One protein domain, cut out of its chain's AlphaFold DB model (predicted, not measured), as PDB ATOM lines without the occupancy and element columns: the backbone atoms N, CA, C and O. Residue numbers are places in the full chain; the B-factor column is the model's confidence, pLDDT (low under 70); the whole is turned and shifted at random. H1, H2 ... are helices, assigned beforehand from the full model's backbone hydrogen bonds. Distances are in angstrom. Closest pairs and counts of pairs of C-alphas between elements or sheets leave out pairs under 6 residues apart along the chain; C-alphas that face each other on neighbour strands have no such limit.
ATOM      1  N   ASP A  86      27.226  22.099 -13.501       56.44
ATOM      2  CA  ASP A  86      26.066  22.968 -13.218       56.44
ATOM      3  C   ASP A  86      26.512  24.283 -12.562       56.44
ATOM      4  O   ASP A  86      27.009  24.324 -11.432       56.44
ATOM      5  N   VAL A  87      26.321  25.381 -13.291       54.31
ATOM      6  CA  VAL A  87      26.784  26.718 -12.912       54.31
ATOM      7  C   VAL A  87      26.054  27.261 -11.676       54.31
ATOM      8  O   VAL A  87      26.630  28.071 -10.951       54.31
ATOM      9  N   ASN A  88      24.832  26.816 -11.367       51.47
ATOM     10  CA  ASN A  88      24.058  27.384 -10.255       51.47
ATOM     11  C   ASN A  88      24.696  27.088  -8.890       51.47
ATOM     12  O   ASN A  88      24.770  27.976  -8.043       51.47
ATOM     13  N   VAL A  89      25.278  25.893  -8.731       51.78
ATOM     14  CA  VAL A  89      26.044  25.491  -7.536       51.78
ATOM     15  C   VAL A  89      27.222  26.439  -7.268       51.78
ATOM     16  O   VAL A  89      27.603  26.655  -6.120       51.78
ATOM     17  N   THR A  90      27.796  27.046  -8.314       50.69
ATOM     18  CA  THR A  90      28.993  27.890  -8.177       50.69
ATOM     19  C   THR A  90      28.713  29.251  -7.535       50.69
ATOM     20  O   THR A  90      29.586  29.763  -6.836       50.69
ATOM     21  N   LYS A  91      27.514  29.827  -7.717       50.19
ATOM     22  CA  LYS A  91      27.155  31.152  -7.170       50.19
ATOM     23  C   LYS A  91      26.970  31.113  -5.655       50.19
ATOM     24  O   LYS A  91      27.544  31.939  -4.947       50.19
ATOM     25  N   ASP A  92      26.246  30.110  -5.166       50.97
ATOM     26  CA  ASP A  92      26.022  29.893  -3.732       50.97
ATOM     27  C   ASP A  92      27.315  29.534  -2.981       50.97
ATOM     28  O   ASP A  92      27.408  29.776  -1.778       50.97
ATOM     29  N   LEU A  93      28.322  28.993  -3.683       47.75
ATOM     30  CA  LEU A  93      29.663  28.763  -3.139       47.75
ATOM     31  C   LEU A  93      30.466  30.067  -3.009       47.75
ATOM     32  O   LEU A  93      31.037  30.310  -1.951       47.75
ATOM     33  N   VAL A  94      30.477  30.933  -4.034       48.84
ATOM     34  CA  VAL A  94      31.151  32.252  -3.964       48.84
ATOM     35  C   VAL A  94      30.547  33.124  -2.859       48.84
ATOM     36  O   VAL A  94      31.276  33.767  -2.109       48.84
ATOM     37  N   ALA A  95      29.221  33.098  -2.699       51.44
ATOM     38  CA  ALA A  95      28.523  33.816  -1.631       51.44
ATOM     39  C   ALA A  95      28.804  33.266  -0.211       51.44
ATOM     40  O   ALA A  95      28.394  33.879   0.774       51.44
ATOM     41  N   LYS A  96      29.490  32.119  -0.092       54.19
ATOM     42  CA  LYS A  96      29.810  31.431   1.168       54.19
ATOM     43  C   LYS A  96      31.312  31.172   1.321       54.19
ATOM     44  O   LYS A  96      31.715  30.075   1.702       54.19
ATOM     45  N   ILE A  97      32.132  32.203   1.110       52.03
ATOM     46  CA  ILE A  97      33.549  32.211   1.513       52.03
ATOM     47  C   ILE A  97      33.736  33.097   2.765       52.03
ATOM     48  O   ILE A  97      34.227  34.223   2.661       52.03
ATOM     49  N   PRO A  98      33.329  32.647   3.971       56.28
ATOM     50  CA  PRO A  98      33.744  33.290   5.206       56.28
ATOM     51  C   PRO A  98      35.157  32.830   5.576       56.28
ATOM     52  O   PRO A  98      35.384  31.651   5.827       56.28
ATOM     53  N   THR A  99      36.099  33.766   5.643       56.66
ATOM     54  CA  THR A  99      36.989  33.992   6.804       56.66
ATOM     55  C   THR A  99      38.018  35.074   6.454       56.66
ATOM     56  O   THR A  99      38.586  35.055   5.365       56.66
ATOM     57  N   PRO A 100      38.297  36.035   7.353       63.09
ATOM     58  CA  PRO A 100      39.354  37.025   7.135       63.09
ATOM     59  C   PRO A 100      40.761  36.480   7.443       63.09
ATOM     60  O   PRO A 100      41.736  37.210   7.273       63.09
ATOM     61  N   ASN A 101      40.871  35.241   7.940       83.19
ATOM     62  CA  ASN A 101      42.080  34.695   8.551       83.19
ATOM     63  C   ASN A 101      42.734  33.605   7.680       83.19
ATOM     64  O   ASN A 101      42.146  32.555   7.424       83.19
ATOM     65  N   VAL A 102      43.974  33.848   7.248       86.38
ATOM     66  CA  VAL A 102      44.711  32.991   6.297       86.38
ATOM     67  C   VAL A 102      45.023  31.605   6.878       86.38
ATOM     68  O   VAL A 102      45.059  30.623   6.144       86.38
ATOM     69  N   GLU A 103      45.214  31.501   8.193       87.50
ATOM     70  CA  GLU A 103      45.538  30.237   8.874       87.50
ATOM     71  C   GLU A 103      44.347  29.263   8.887       87.50
ATOM     72  O   GLU A 103      44.500  28.070   8.609       87.50
ATOM     73  N   GLU A 104      43.143  29.780   9.141       85.19
ATOM     74  CA  GLU A 104      41.881  29.028   9.105       85.19
ATOM     75  C   GLU A 104      41.534  28.608   7.669       85.19
ATOM     76  O   GLU A 104      41.169  27.460   7.411       85.19
ATOM     77  N   PHE A 105      41.777  29.503   6.704       86.75
ATOM     78  CA  PHE A 105      41.674  29.182   5.286       86.75
ATOM     79  C   PHE A 105      42.614  28.033   4.876       86.75
ATOM     80  O   PHE A 105      42.172  27.041   4.295       86.75
ATOM     81  N   CYS A 106      43.904  28.134   5.202       90.25
ATOM     82  CA  CYS A 106      44.898  27.138   4.800       90.25
ATOM     83  C   CYS A 106      44.716  25.783   5.495       90.25
ATOM     84  O   CYS A 106      44.920  24.747   4.864       90.25
ATOM     85  N   THR A 107      44.286  25.753   6.758       90.75
ATOM     86  CA  THR A 107      43.957  24.488   7.442       90.75
ATOM     87  C   THR A 107      42.718  23.819   6.841       90.75
ATOM     88  O   THR A 107      42.741  22.612   6.601       90.75
ATOM     89  N   SER A 108      41.680  24.589   6.489       86.56
ATOM     90  CA  SER A 108      40.513  24.082   5.751       86.56
ATOM     91  C   SER A 108      40.889  23.543   4.360       86.56
ATOM     92  O   SER A 108      40.461  22.454   3.969       86.56
ATOM     93  N   LEU A 109      41.761  24.251   3.633       84.62
ATOM     94  CA  LEU A 109      42.248  23.851   2.310       84.62
ATOM     95  C   LEU A 109      43.047  22.537   2.355       84.62
ATOM     96  O   LEU A 109      42.835  21.661   1.515       84.62
ATOM     97  N   LEU A 110      43.915  22.360   3.357       88.81
ATOM     98  CA  LEU A 110      44.674  21.119   3.564       88.81
ATOM     99  C   LEU A 110      43.768  19.944   3.966       88.81
ATOM    100  O   LEU A 110      43.909  18.850   3.420       88.81
ATOM    101  N   ALA A 111      42.773  20.169   4.829       86.44
ATOM    102  CA  ALA A 111      41.767  19.153   5.144       86.44
ATOM    103  C   ALA A 111      40.928  18.755   3.908       86.44
ATOM    104  O   ALA A 111      40.507  17.603   3.772       86.44
ATOM    105  N   MET A 112      40.707  19.682   2.969       79.94
ATOM    106  CA  MET A 112      40.019  19.393   1.707       79.94
ATOM    107  C   MET A 112      40.914  18.643   0.706       79.94
ATOM    108  O   MET A 112      40.432  17.717   0.049       79.94
ATOM    109  N   ARG A 113      42.218  18.968   0.628       84.44
ATOM    110  CA  ARG A 113      43.222  18.233  -0.173       84.44
ATOM    111  C   ARG A 113      43.167  16.737   0.116       84.44
ATOM    112  O   ARG A 113      43.061  15.954  -0.823       84.44
ATOM    113  N   ASP A 114      43.210  16.357   1.390       81.06
ATOM    114  CA  ASP A 114      43.338  14.953   1.807       81.06
ATOM    115  C   ASP A 114      42.092  14.109   1.479       81.06
ATOM    116  O   ASP A 114      42.180  12.891   1.340       81.06
ATOM    117  N   ASN A 115      40.944  14.758   1.252       79.25
ATOM    118  CA  ASN A 115      39.761  14.126   0.670       79.25
ATOM    119  C   ASN A 115      39.850  14.049  -0.870       79.25
ATOM    120  O   ASN A 115      39.602  12.995  -1.459       79.25
ATOM    121  N   ILE A 116      40.229  15.150  -1.535       75.81
ATOM    122  CA  ILE A 116      40.227  15.281  -3.005       75.81
ATOM    123  C   ILE A 116      41.263  14.373  -3.691       75.81
ATOM    124  O   ILE A 116      40.974  13.830  -4.764       75.81
ATOM    125  N   THR A 117      42.454  14.194  -3.106       70.94
ATOM    126  CA  THR A 117      43.568  13.415  -3.694       70.94
ATOM    127  C   THR A 117      43.215  11.955  -3.972       70.94
ATOM    128  O   THR A 117      43.794  11.358  -4.878       70.94
ATOM    129  N   SER A 118      42.223  11.401  -3.269       72.12
ATOM    130  CA  SER A 118      41.699  10.046  -3.491       72.12
ATOM    131  C   SER A 118      41.056   9.832  -4.872       72.12
ATOM    132  O   SER A 118      40.982   8.697  -5.342       72.12
ATOM    133  N   GLY A 119      40.592  10.904  -5.527       67.00
ATOM    134  CA  GLY A 119      39.765  10.825  -6.734       67.00
ATOM    135  C   GLY A 119      40.164  11.748  -7.887       67.00
ATOM    136  O   GLY A 119      39.440  11.791  -8.882       67.00
ATOM    137  N   LEU A 120      41.265  12.505  -7.787       68.25
ATOM    138  CA  LEU A 120      41.740  13.379  -8.870       68.25
ATOM    139  C   LEU A 120      43.039  12.886  -9.516       68.25
ATOM    140  O   LEU A 120      43.899  12.282  -8.880       68.25
ATOM    141  N   GLY A 121      43.173  13.148 -10.819       71.50
ATOM    142  CA  GLY A 121      44.262  12.620 -11.639       71.50
ATOM    143  C   GLY A 121      45.659  13.050 -11.173       71.50
ATOM    144  O   GLY A 121      45.856  14.149 -10.652       71.50
ATOM    145  N   HIS A 122      46.646  12.192 -11.446       68.75
ATOM    146  CA  HIS A 122      48.022  12.261 -10.930       68.75
ATOM    147  C   HIS A 122      48.729  13.625 -11.109       68.75
ATOM    148  O   HIS A 122      49.587  13.974 -10.298       68.75
ATOM    149  N   LYS A 123      48.354  14.417 -12.128       67.06
ATOM    150  CA  LYS A 123      48.830  15.801 -12.319       67.06
ATOM    151  C   LYS A 123      48.380  16.753 -11.203       67.06
ATOM    152  O   LYS A 123      49.199  17.484 -10.666       67.06
ATOM    153  N   PHE A 124      47.085  16.758 -10.874       71.06
ATOM    154  CA  PHE A 124      46.537  17.652  -9.851       71.06
ATOM    155  C   PHE A 124      46.954  17.191  -8.456       71.06
ATOM    156  O   PHE A 124      47.291  18.021  -7.621       71.06
ATOM    157  N   SER A 125      47.030  15.870  -8.239       73.62
ATOM    158  CA  SER A 125      47.615  15.306  -7.020       73.62
ATOM    159  C   SER A 125      49.019  15.876  -6.777       73.62
ATOM    160  O   SER A 125      49.213  16.562  -5.783       73.62
ATOM    161  N   ALA A 126      49.942  15.755  -7.743       74.31
ATOM    162  CA  ALA A 126      51.309  16.280  -7.622       74.31
ATOM    163  C   ALA A 126      51.401  17.804  -7.378       74.31
ATOM    164  O   ALA A 126      52.376  18.273  -6.790       74.31
ATOM    165  N   LEU A 127      50.404  18.580  -7.818       67.81
ATOM    166  CA  LEU A 127      50.349  20.023  -7.579       67.81
ATOM    167  C   LEU A 127      49.976  20.354  -6.124       67.81
ATOM    168  O   LEU A 127      50.555  21.265  -5.539       67.81
ATOM    169  N   VAL A 128      49.025  19.618  -5.536       77.62
ATOM    170  CA  VAL A 128      48.493  19.913  -4.191       77.62
ATOM    171  C   VAL A 128      49.189  19.097  -3.090       77.62
ATOM    172  O   VAL A 128      49.259  19.557  -1.955       77.62
ATOM    173  N   THR A 129      49.792  17.936  -3.385       80.75
ATOM    174  CA  THR A 129      50.606  17.176  -2.406       80.75
ATOM    175  C   THR A 129      51.842  17.943  -1.949       80.75
ATOM    176  O   THR A 129      52.264  17.787  -0.809       80.75
ATOM    177  N   ASN A 130      52.399  18.787  -2.821       81.69
ATOM    178  CA  ASN A 130      53.558  19.628  -2.519       81.69
ATOM    179  C   ASN A 130      53.170  20.952  -1.833       81.69
ATOM    180  O   ASN A 130      54.045  21.754  -1.517       81.69
ATOM    181  N   MET A 131      51.873  21.197  -1.614       84.38
ATOM    182  CA  MET A 131      51.384  22.358  -0.877       84.38
ATOM    183  C   MET A 131      51.315  22.008   0.612       84.38
ATOM    184  O   MET A 131      50.427  21.273   1.056       84.38
ATOM    185  N   ASP A 132      52.275  22.521   1.379       90.12
ATOM    186  CA  ASP A 132      52.257  22.485   2.838       90.12
ATOM    187  C   ASP A 132      51.559  23.736   3.414       90.12
ATOM    188  O   ASP A 132      51.136  24.643   2.686       90.12
ATOM    189  N   GLN A 133      51.425  23.796   4.740       88.38
ATOM    190  CA  GLN A 133      50.795  24.934   5.412       88.38
ATOM    191  C   GLN A 133      51.598  26.230   5.228       88.38
ATOM    192  O   GLN A 133      51.000  27.295   5.070       88.38
ATOM    193  N   THR A 134      52.929  26.146   5.163       85.62
ATOM    194  CA  THR A 134      53.817  27.295   4.947       85.62
ATOM    195  C   THR A 134      53.663  27.848   3.532       85.62
ATOM    196  O   THR A 134      53.414  29.041   3.373       85.62
ATOM    197  N   ALA A 135      53.715  26.998   2.499       88.31
ATOM    198  CA  ALA A 135      53.477  27.400   1.114       88.31
ATOM    199  C   ALA A 135      52.072  27.988   0.925       88.31
ATOM    200  O   ALA A 135      51.930  29.014   0.261       88.31
ATOM    201  N   CYS A 136      51.040  27.408   1.549       88.44
ATOM    202  CA  CYS A 136      49.697  27.987   1.517       88.44
ATOM    203  C   CYS A 136      49.666  29.399   2.127       88.44
ATOM    204  O   CYS A 136      49.158  30.325   1.495       88.44
ATOM    205  N   ILE A 137      50.271  29.605   3.303       88.06
ATOM    206  CA  ILE A 137      50.328  30.925   3.950       88.06
ATOM    207  C   ILE A 137      51.160  31.929   3.127       88.06
ATOM    208  O   ILE A 137      50.782  33.093   3.051       88.06
ATOM    209  N   ILE A 138      52.229  31.503   2.445       86.44
ATOM    210  CA  ILE A 138      53.047  32.365   1.564       86.44
ATOM    211  C   ILE A 138      52.297  32.751   0.274       86.44
ATOM    212  O   ILE A 138      52.401  33.883  -0.203       86.44
ATOM    213  N   ILE A 139      51.528  31.825  -0.305       85.50
ATOM    214  CA  ILE A 139      50.758  32.060  -1.535       85.50
ATOM    215  C   ILE A 139      49.533  32.938  -1.238       85.50
ATOM    216  O   ILE A 139      49.288  33.918  -1.950       85.50
ATOM    217  N   CYS A 140      48.797  32.618  -0.171       87.62
ATOM    218  CA  CYS A 140      47.536  33.261   0.188       87.62
ATOM    219  C   CYS A 140      47.682  34.503   1.065       87.62
ATOM    220  O   CYS A 140      46.848  35.401   0.978       87.62
ATOM    221  N   GLY A 141      48.704  34.575   1.913       86.62
ATOM    222  CA  GLY A 141      48.910  35.688   2.828       86.62
ATOM    223  C   GLY A 141      49.591  36.878   2.161       86.62
ATOM    224  O   GLY A 141      50.646  36.761   1.543       86.62
ATOM    225  N   SER A 142      49.026  38.068   2.353       81.00
ATOM    226  CA  SER A 142      49.824  39.294   2.311       81.00
ATOM    227  C   SER A 142      50.610  39.397   3.623       81.00
ATOM    228  O   SER A 142      50.014  39.577   4.686       81.00
ATOM    229  N   VAL A 143      51.943  39.287   3.536       75.06
ATOM    230  CA  VAL A 143      52.878  39.342   4.682       75.06
ATOM    231  C   VAL A 143      52.653  40.592   5.545       75.06
ATOM    232  O   VAL A 143      52.707  40.520   6.768       75.06
ATOM    233  N   GLU A 144      52.345  41.722   4.907       76.88
ATOM    234  CA  GLU A 144      52.167  43.023   5.561       76.88
ATOM    235  C   GLU A 144      50.779  43.202   6.192       76.88
ATOM    236  O   GLU A 144      50.653  43.808   7.252       76.88
ATOM    237  N   THR A 145      49.717  42.698   5.550       76.69
ATOM    238  CA  THR A 145      48.330  43.028   5.943       76.69
ATOM    239  C   THR A 145      47.599  41.917   6.694       76.69
ATOM    240  O   THR A 145      46.496  42.156   7.184       76.69
ATOM    241  N   LYS A 146      48.166  40.701   6.752       71.38
ATOM    242  CA  LYS A 146      47.534  39.459   7.253       71.38
ATOM    243  C   LYS A 146      46.202  39.072   6.588       71.38
ATOM    244  O   LYS A 146      45.591  38.082   6.984       71.38
ATOM    245  N   LYS A 147      45.752  39.803   5.565       77.25
ATOM    246  CA  LYS A 147      44.562  39.463   4.781       77.25
ATOM    247  C   LYS A 147      44.897  38.386   3.756       77.25
ATOM    248  O   LYS A 147      46.000  38.364   3.198       77.25
ATOM    249  N   ALA A 148      43.913  37.538   3.467       76.44
ATOM    250  CA  ALA A 148      43.958  36.669   2.303       76.44
ATOM    251  C   ALA A 148      43.969  37.515   1.019       76.44
ATOM    252  O   ALA A 148      43.162  38.432   0.856       76.44
ATOM    253  N   ARG A 149      44.880  37.194   0.100       81.00
ATOM    254  CA  ARG A 149      44.866  37.683  -1.281       81.00
ATOM    255  C   ARG A 149      43.627  37.142  -1.992       81.00
ATOM    256  O   ARG A 149      43.270  35.978  -1.815       81.00
ATOM    257  N   GLU A 150      43.021  37.955  -2.857       78.50
ATOM    258  CA  GLU A 150      41.825  37.582  -3.635       78.50
ATOM    259  C   GLU A 150      42.023  36.288  -4.446       78.50
ATOM    260  O   GLU A 150      41.097  35.490  -4.592       78.50
ATOM    261  N   SER A 151      43.259  36.028  -4.888       76.31
ATOM    262  CA  SER A 151      43.668  34.789  -5.556       76.31
ATOM    263  C   SER A 151      43.360  33.519  -4.755       76.31
ATOM    264  O   SER A 151      43.062  32.492  -5.353       76.31
ATOM    265  N   CYS A 152      43.372  33.545  -3.420       83.62
ATOM    266  CA  CYS A 152      43.020  32.355  -2.643       83.62
ATOM    267  C   CYS A 152      41.513  32.165  -2.439       83.62
ATOM    268  O   CYS A 152      41.074  31.032  -2.247       83.62
ATOM    269  N   GLY A 153      40.699  33.207  -2.642       80.56
ATOM    270  CA  GLY A 153      39.258  33.032  -2.843       80.56
ATOM    271  C   GLY A 153      38.953  32.204  -4.098       80.56
ATOM    272  O   GLY A 153      38.062  31.353  -4.081       80.56
ATOM    273  N   THR A 154      39.738  32.367  -5.169       81.06
ATOM    274  CA  THR A 154      39.537  31.611  -6.419       81.06
ATOM    275  C   THR A 154      40.083  30.182  -6.334       81.06
ATOM    276  O   THR A 154      39.431  29.263  -6.830       81.06
ATOM    277  N   TRP A 155      41.176  29.947  -5.593       79.94
ATOM    278  CA  TRP A 155      41.599  28.591  -5.196       79.94
ATOM    279  C   TRP A 155      40.563  27.877  -4.314       79.94
ATOM    280  O   TRP A 155      40.270  26.704  -4.554       79.94
ATOM    281  N   SER A 156      39.959  28.579  -3.346       80.94
ATOM    282  CA  SER A 156      38.858  28.052  -2.524       80.94
ATOM    283  C   SER A 156      37.695  27.574  -3.386       80.94
ATOM    284  O   SER A 156      37.193  26.461  -3.224       80.94
ATOM    285  N   TRP A 157      37.267  28.428  -4.317       83.44
ATOM    286  CA  TRP A 157      36.164  28.151  -5.225       83.44
ATOM    287  C   TRP A 157      36.461  26.963  -6.146       83.44
ATOM    288  O   TRP A 157      35.617  26.082  -6.297       83.44
ATOM    289  N   LEU A 158      37.675  26.898  -6.702       81.44
ATOM    290  CA  LEU A 158      38.123  25.805  -7.564       81.44
ATOM    291  C   LEU A 158      38.095  24.453  -6.833       81.44
ATOM    292  O   LEU A 158      37.543  23.484  -7.354       81.44
ATOM    293  N   LEU A 159      38.648  24.384  -5.619       81.06
ATOM    294  CA  LEU A 159      38.653  23.155  -4.818       81.06
ATOM    295  C   LEU A 159      37.236  22.756  -4.380       81.06
ATOM    296  O   LEU A 159      36.872  21.584  -4.478       81.06
ATOM    297  N   GLY A 160      36.398  23.727  -4.007       82.06
ATOM    298  CA  GLY A 160      34.981  23.499  -3.722       82.06
ATOM    299  C   GLY A 160      34.197  22.977  -4.933       82.06
ATOM    300  O   GLY A 160      33.364  22.080  -4.792       82.06
ATOM    301  N   ALA A 161      34.475  23.472  -6.142       79.25
ATOM    302  CA  ALA A 161      33.884  22.954  -7.376       79.25
ATOM    303  C   ALA A 161      34.331  21.505  -7.651       79.25
ATOM    304  O   ALA A 161      33.497  20.642  -7.931       79.25
ATOM    305  N   VAL A 162      35.625  21.207  -7.488       80.31
ATOM    306  CA  VAL A 162      36.192  19.853  -7.628       80.31
ATOM    307  C   VAL A 162      35.574  18.863  -6.629       80.31
ATOM    308  O   VAL A 162      35.158  17.773  -7.031       80.31
ATOM    309  N   ALA A 163      35.446  19.238  -5.353       78.94
ATOM    310  CA  ALA A 163      34.820  18.400  -4.330       78.94
ATOM    311  C   ALA A 163      33.338  18.114  -4.648       78.94
ATOM    312  O   ALA A 163      32.884  16.969  -4.566       78.94
ATOM    313  N   ASN A 164      32.591  19.129  -5.098       79.56
ATOM    314  CA  ASN A 164      31.203  18.961  -5.537       79.56
ATOM    315  C   ASN A 164      31.081  18.038  -6.767       79.56
ATOM    316  O   ASN A 164      30.148  17.234  -6.830       79.56
ATOM    317  N   PHE A 165      32.032  18.081  -7.709       78.00
ATOM    318  CA  PHE A 165      32.066  17.148  -8.842       78.00
ATOM    319  C   PHE A 165      32.272  15.696  -8.390       78.00
ATOM    320  O   PHE A 165      31.531  14.813  -8.825       78.00
ATOM    321  N   GLN A 166      33.218  15.437  -7.480       78.38
ATOM    322  CA  GLN A 166      33.424  14.096  -6.912       78.38
ATOM    323  C   GLN A 166      32.157  13.586  -6.200       78.38
ATOM    324  O   GLN A 166      31.715  12.460  -6.443       78.38
ATOM    325  N   ALA A 167      31.506  14.436  -5.396       77.31
ATOM    326  CA  ALA A 167      30.250  14.106  -4.719       77.31
ATOM    327  C   ALA A 167      29.082  13.834  -5.692       77.31
ATOM    328  O   ALA A 167      28.224  12.990  -5.410       77.31
ATOM    329  N   ALA A 168      29.040  14.507  -6.846       76.81
ATOM    330  CA  ALA A 168      28.066  14.234  -7.903       76.81
ATOM    331  C   ALA A 168      28.338  12.889  -8.602       76.81
ATOM    332  O   ALA A 168      27.419  12.079  -8.748       76.81
ATOM    333  N   GLN A 169      29.594  12.602  -8.965       76.25
ATOM    334  CA  GLN A 169      29.988  11.330  -9.587       76.25
ATOM    335  C   GLN A 169      29.677  10.124  -8.684       76.25
ATOM    336  O   GLN A 169      29.117   9.128  -9.149       76.25
ATOM    337  N   ALA A 170      29.939  10.233  -7.377       78.12
ATOM    338  CA  ALA A 170      29.613   9.187  -6.406       78.12
ATOM    339  C   ALA A 170      28.110   8.827  -6.400       78.12
ATOM    340  O   ALA A 170      27.754   7.647  -6.354       78.12
ATOM    341  N   LYS A 171      27.219   9.823  -6.526       78.62
ATOM    342  CA  LYS A 171      25.762   9.604  -6.623       78.62
ATOM    343  C   LYS A 171      25.362   8.897  -7.923       78.62
ATOM    344  O   LYS A 171      24.510   8.011  -7.889       78.62
ATOM    345  N   VAL A 172      25.991   9.229  -9.053       74.94
ATOM    346  CA  VAL A 172      25.728   8.566 -10.349       74.94
ATOM    347  C   VAL A 172      26.117   7.081 -10.309       74.94
ATOM    348  O   VAL A 172      25.397   6.239 -10.848       74.94
ATOM    349  N   ILE A 173      27.215   6.737  -9.628       71.25
ATOM    350  CA  ILE A 173      27.661   5.344  -9.456       71.25
ATOM    351  C   ILE A 173      26.670   4.549  -8.586       71.25
ATOM    352  O   ILE A 173      26.283   3.445  -8.969       71.25
TER     353      ILE A 173
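This is residues 86 to 173 of the 458 residues of the protein "Hypothetical protein" of Hermetia illucens (UniProt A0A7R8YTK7). Long H5 is the spine, with H1 on one side and H2 on another; H4 packs on H2. Five named helices, H1 to H5, stand among 88 printed residues: all helix. The whole is compact, radius of gyration of the C-alphas 13.6 A, spans 47, 29 and 17 A.

H1, residues 88 to 94, touches residues 157 to 161 alone of H5, residues 150 to 173. H2, residues 102 to 116, touches H5's residues 156 to 166 alone, the same way at a shallow tilt of 26 degrees; closest C-alphas 116 and 163, 6.4 A. H4, residues 133 to 140, touches H2; closest C-alphas 106 and 136, 5.9 A. H3, residues 122 to 129, is close to H2 but not clearly touching. In H3 and H4 every O i to N i+4 pair is within hydrogen-bond range.

H1 begins at C-alpha 88, (24.058, 27.384, -10.255); H5, 35.7 A long, ends at C-alpha 173, (27.661, 5.344, -9.456).

pLDDT is under 70 at residues 86 to 100, among others.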